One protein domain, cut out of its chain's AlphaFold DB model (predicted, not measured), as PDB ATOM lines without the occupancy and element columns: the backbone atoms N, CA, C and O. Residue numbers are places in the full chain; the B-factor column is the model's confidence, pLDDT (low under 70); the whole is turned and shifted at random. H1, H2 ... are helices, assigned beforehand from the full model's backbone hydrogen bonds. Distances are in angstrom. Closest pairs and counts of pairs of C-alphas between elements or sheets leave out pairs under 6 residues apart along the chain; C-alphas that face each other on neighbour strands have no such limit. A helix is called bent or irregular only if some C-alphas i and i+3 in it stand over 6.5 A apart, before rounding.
ATOM      1  N   ALA A 160      72.327 102.901  63.871       66.38
ATOM      2  CA  ALA A 160      72.258 104.284  64.356       66.38
ATOM      3  C   ALA A 160      72.619 104.388  65.854       66.38
ATOM      4  O   ALA A 160      73.154 105.401  66.291       66.38
ATOM      5  N   TYR A 161      72.393 103.311  66.612       65.75
ATOM      6  CA  TYR A 161      72.774 103.187  68.011       65.75
ATOM      7  C   TYR A 161      74.294 103.171  68.220       65.75
ATOM      8  O   TYR A 161      74.788 103.878  69.091       65.75
ATOM      9  N   ASP A 162      75.049 102.453  67.386       71.12
ATOM     10  CA  ASP A 162      76.516 102.411  67.472       71.12
ATOM     11  C   ASP A 162      77.138 103.779  67.177       71.12
ATOM     12  O   ASP A 162      78.110 104.177  67.818       71.12
ATOM     13  N   LYS A 163      76.541 104.542  66.253       72.56
ATOM     14  CA  LYS A 163      76.961 105.924  65.969       72.56
ATOM     15  C   LYS A 163      76.725 106.845  67.166       72.56
ATOM     16  O   LYS A 163      77.576 107.671  67.477       72.56
ATOM     17  N   VAL A 164      75.593 106.686  67.853       71.56
ATOM     18  CA  VAL A 164      75.282 107.452  69.069       71.56
ATOM     19  C   VAL A 164      76.191 107.030  70.227       71.56
ATOM     20  O   VAL A 164      76.705 107.895  70.927       71.56
ATOM     21  N   ALA A 165      76.462 105.735  70.401       73.31
ATOM     22  CA  ALA A 165      77.371 105.233  71.432       73.31
ATOM     23  C   ALA A 165      78.810 105.737  71.230       73.31
ATOM     24  O   ALA A 165      79.450 106.169  72.190       73.31
ATOM     25  N   LEU A 166      79.296 105.755  69.984       73.31
ATOM     26  CA  LEU A 166      80.592 106.341  69.638       73.31
ATOM     27  C   LEU A 166      80.621 107.848  69.907       73.31
ATOM     28  O   LEU A 166      81.555 108.318  70.546       73.31
ATOM     29  N   ALA A 167      79.582 108.589  69.510       72.00
ATOM     30  CA  ALA A 167      79.498 110.025  69.777       72.00
ATOM     31  C   ALA A 167      79.468 110.340  71.283       72.00
ATOM     32  O   ALA A 167      80.137 111.267  71.727       72.00
ATOM     33  N   ILE A 168      78.746 109.552  72.087       71.50
ATOM     34  CA  ILE A 168      78.716 109.713  73.549       71.50
ATOM     35  C   ILE A 168      80.081 109.391  74.159       71.50
ATOM     36  O   ILE A 168      80.500 110.081  75.081       71.50
ATOM     37  N   THR A 169      80.783 108.374  73.655       74.69
ATOM     38  CA  THR A 169      82.116 108.002  74.159       74.69
ATOM     39  C   THR A 169      83.147 109.080  73.823       74.69
ATOM     40  O   THR A 169      83.876 109.519  74.705       74.69
ATOM     41  N   ASP A 170      83.132 109.602  72.598       71.31
ATOM     42  CA  ASP A 170      84.024 110.688  72.175       71.31
ATOM     43  C   ASP A 170      83.752 111.978  72.972       71.31
ATOM     44  O   ASP A 170      84.658 112.604  73.531       71.31
ATOM     45  N   VAL A 171      82.471 112.310  73.169       69.31
ATOM     46  CA  VAL A 171      82.051 113.389  74.071       69.31
ATOM     47  C   VAL A 171      82.372 113.064  75.524       69.31
ATOM     48  O   VAL A 171      82.574 114.002  76.278       69.31
ATOM     49  N   SER A 172      82.474 111.797  75.943       66.38
ATOM     50  CA  SER A 172      82.862 111.351  77.292       66.38
ATOM     51  C   SER A 172      84.374 111.456  77.555       66.38
ATOM     52  O   SER A 172      84.797 111.565  78.709       66.38
ATOM     53  N   GLU A 173      85.197 111.424  76.510       74.19
ATOM     54  CA  GLU A 173      86.661 111.363  76.614       74.19
ATOM     55  C   GLU A 173      87.348 112.733  76.498       74.19
ATOM     56  O   GLU A 173      88.508 112.892  76.892       74.19
ATOM     57  N   GLN A 174      86.648 113.773  76.036       72.12
ATOM     58  CA  GLN A 174      87.187 115.139  75.989       72.12
ATOM     59  C   GLN A 174      87.603 115.661  77.379       72.12
ATOM     60  O   GLN A 174      86.808 116.160  78.174       72.12
ATOM     61  N   ALA A 175      88.894 115.641  77.680       80.62
ATOM     62  CA  ALA A 175      89.404 116.163  78.947       80.62
ATOM     63  C   ALA A 175      89.374 117.703  79.039       80.62
ATOM     64  O   ALA A 175      89.929 118.246  79.994       80.62
ATOM     65  N   ARG A 176      88.825 118.423  78.045       90.31
ATOM     66  CA  ARG A 176      88.925 119.885  77.891       90.31
ATOM     67  C   ARG A 176      87.573 120.509  77.552       90.31
ATOM     68  O   ARG A 176      86.844 119.989  76.726       90.31
ATOM     69  N   CYS A 177      87.288 121.658  78.157       90.25
ATOM     70  CA  CYS A 177      86.074 122.439  77.923       90.25
ATOM     71  C   CYS A 177      86.023 122.955  76.479       90.25
ATOM     72  O   CYS A 177      86.990 123.566  76.010       90.25
ATOM     73  N   ILE A 178      84.885 122.788  75.804       89.06
ATOM     74  CA  ILE A 178      84.701 123.190  74.396       89.06
ATOM     75  C   ILE A 178      84.784 124.719  74.227       89.06
ATOM     76  O   ILE A 178      85.221 125.229  73.186       89.06
ATOM     77  N   THR A 179      84.427 125.473  75.268       90.25
ATOM     78  CA  THR A 179      84.413 126.942  75.245       90.25
ATOM     79  C   THR A 179      85.796 127.528  75.509       90.25
ATOM     80  O   THR A 179      86.324 128.266  74.677       90.25
ATOM     81  N   CYS A 180      86.420 127.190  76.641       92.31
ATOM     82  CA  CYS A 180      87.676 127.819  77.065       92.31
ATOM     83  C   CYS A 180      88.932 126.951  76.875       92.31
ATOM     84  O   CYS A 180      90.039 127.428  77.136       92.31
ATOM     85  N   GLY A 181      88.792 125.688  76.459       90.44
ATOM     86  CA  GLY A 181      89.901 124.753  76.228       90.44
ATOM     87  C   GLY A 181      90.616 124.264  77.493       90.44
ATOM     88  O   GLY A 181      91.605 123.538  77.392       90.44
ATOM     89  N   ARG A 182      90.157 124.661  78.687       89.25
ATOM     90  CA  ARG A 182      90.762 124.243  79.960       89.25
ATOM     91  C   ARG A 182      90.375 122.817  80.309       89.25
ATOM     92  O   ARG A 182      89.249 122.404  80.046       89.25
ATOM     93  N   HIS A 183      91.292 122.113  80.963       89.88
ATOM     94  CA  HIS A 183      90.974 120.836  81.577       89.88
ATOM     95  C   HIS A 183      89.935 121.013  82.688       89.88
ATOM     96  O   HIS A 183      90.019 121.974  83.454       89.88
ATOM     97  N   PHE A 184      88.953 120.116  82.750       86.50
ATOM     98  CA  PHE A 184      87.924 120.131  83.787       86.50
ATOM     99  C   PHE A 184      87.531 118.713  84.192       86.50
ATOM    100  O   PHE A 184      87.670 117.768  83.415       86.50
ATOM    101  N   THR A 185      87.054 118.587  85.426       82.56
ATOM    102  CA  THR A 185      86.467 117.350  85.932       82.56
ATOM    103  C   THR A 185      84.997 117.345  85.550       82.56
ATOM    104  O   THR A 185      84.266 118.264  85.915       82.56
ATOM    105  N   ARG A 186      84.582 116.333  84.790       77.56
ATOM    106  CA  ARG A 186      83.199 116.194  84.330       77.56
ATOM    107  C   ARG A 186      82.270 115.911  85.491       77.56
ATOM    108  O   ARG A 186      82.577 115.090  86.355       77.56
ATOM    109  N   THR A 187      81.117 116.553  85.454       78.81
ATOM    110  CA  THR A 187      79.968 116.208  86.282       78.81
ATOM    111  C   THR A 187      78.918 115.542  85.389       78.81
ATOM    112  O   THR A 187      78.881 115.812  84.188       78.81
ATOM    113  N   PRO A 188      78.078 114.642  85.928       76.44
ATOM    114  CA  PRO A 188      77.068 113.935  85.135       76.44
ATOM    115  C   PRO A 188      76.080 114.881  84.435       76.44
ATOM    116  O   PRO A 188      75.549 114.537  83.384       76.44
ATOM    117  N   ASP A 189      75.883 116.082  84.979       78.75
ATOM    118  CA  ASP A 189      74.990 117.095  84.417       78.75
ATOM    119  C   ASP A 189      75.661 117.990  83.357       78.75
ATOM    120  O   ASP A 189      74.967 118.683  82.614       78.75
ATOM    121  N   GLN A 190      76.999 118.006  83.268       78.56
ATOM    122  CA  GLN A 190      77.748 118.874  82.353       78.56
ATOM    123  C   GLN A 190      78.961 118.149  81.761       78.56
ATOM    124  O   GLN A 190      80.055 118.109  82.330       78.56
ATOM    125  N   LEU A 191      78.753 117.594  80.567       81.31
ATOM    126  CA  LEU A 191      79.754 116.800  79.853       81.31
ATOM    127  C   LEU A 191      80.722 117.644  79.008       81.31
ATOM    128  O   LEU A 191      81.817 117.176  78.711       81.31
ATOM    129  N   ASP A 192      80.349 118.888  78.689       85.62
ATOM    130  CA  ASP A 192      80.992 119.672  77.618       85.62
ATOM    131  C   ASP A 192      81.643 120.984  78.091       85.62
ATOM    132  O   ASP A 192      82.537 121.543  77.439       85.62
ATOM    133  N   HIS A 193      81.198 121.499  79.238       88.69
ATOM    134  CA  HIS A 193      81.575 122.808  79.759       88.69
ATOM    135  C   HIS A 193      82.257 122.660  81.117       88.69
ATOM    136  O   HIS A 193      81.863 121.848  81.943       88.69
ATOM    137  N   CYS A 194      83.276 123.483  81.371       88.62
ATOM    138  CA  CYS A 194      83.786 123.628  82.731       88.62
ATOM    139  C   CYS A 194      82.810 124.466  83.567       88.62
ATOM    140  O   CYS A 194      82.134 125.330  83.013       88.62
ATOM    141  N   ALA A 195      82.847 124.298  84.894       85.94
ATOM    142  CA  ALA A 195      82.006 125.041  85.845       85.94
ATOM    143  C   ALA A 195      81.997 126.565  85.603       85.94
ATOM    144  O   ALA A 195      81.005 127.256  85.758       85.94
ATOM    145  N   ARG A 196      83.125 127.114  85.142       85.75
ATOM    146  CA  ARG A 196      83.243 128.550  84.875       85.75
ATOM    147  C   ARG A 196      82.547 129.006  83.589       85.75
ATOM    148  O   ARG A 196      82.261 130.181  83.457       85.75
ATOM    149  N   CYS A 197      82.364 128.112  82.621       89.94
ATOM    150  CA  CYS A 197      81.653 128.399  81.374       89.94
ATOM    151  C   CYS A 197      80.188 127.952  81.425       89.94
ATOM    152  O   CYS A 197      79.424 128.370  80.564       89.94
ATOM    153  N   SER A 198      79.809 127.098  82.378       87.00
ATOM    154  CA  SER A 198      78.411 126.730  82.595       87.00
ATOM    155  C   SER A 198      77.616 127.814  83.313       87.00
ATOM    156  O   SER A 198      76.432 127.967  83.038       87.00
ATOM    157  N   ASP A 199      78.273 128.560  84.205       82.31
ATOM    158  CA  ASP A 199      77.605 129.508  85.103       82.31
ATOM    159  C   ASP A 199      77.529 130.943  84.540       82.31
ATOM    160  O   ASP A 199      76.874 131.792  85.141       82.31
ATOM    161  N   GLY A 200      78.133 131.196  83.368       67.25
ATOM    162  CA  GLY A 200      78.154 132.504  82.690       67.25
ATOM    163  C   GLY A 200      79.416 133.314  82.948       67.25
ATOM    164  O   GLY A 200      79.529 133.911  84.039       67.25
TER     165      GLY A 200
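This is residues 160 to 200 of the 200 residues of an uncharacterized protein of Thalassobius gelatinovorus (UniProt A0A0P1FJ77). A helical arm, H1, leads into a small head made mostly of loop, in which the chain winds back on itself through residues 174 to 194 and closes with the one short helix H2. The first part of H1, residues 160 to 167, sticks out free of the head. The printed part has 41 residues with two named helices, H1 then H2 along the chain, and no named strand; the class is all helix, though under half of the residues, 18 of 41, are in named elements. It is only just loose, close to compact, with a radius of gyration of the C-alphas of 11.2 A, and spans 34 by 17 by 14 A.

H1, residues 160 to 173, is the longest helix, and residues 160 to 167 of it stand free, with no C-alpha 8 or more residues away along the chain within 10 A. A long link of 21 residues, 174 to 194, joins it to H2, residues 195 to 198. H1 and H2 are apart, with no C-alpha of the one within 8 A of the other. In H1 every O i to N i+4 pair is within hydrogen-bond range; H2 is too short for such a pair, and its one O i to N i+3 pair is not within range.

H1 runs 20.2 A from C-alpha 160 at (72.258, 104.284, 64.356) to C-alpha 173 at (86.661, 111.363, 76.614). H2 has four residues, from Ala 195 to Ser 198, and ends with C-alpha 198 at (78.411, 126.730, 82.595). Neither helix is bent.

The C-alphas of Ala 160 and Gly 200, the two farthest apart, are 34.2 A from each other. Without residues 160 to 167 the body spans 26 by 18 by 12 A. The printed part has no cut and ends at residue 200, the chain's last. The mean pLDDT of the printed part is 79.7, and residues 160 to 161, 171 to 172 and 200 are under 70.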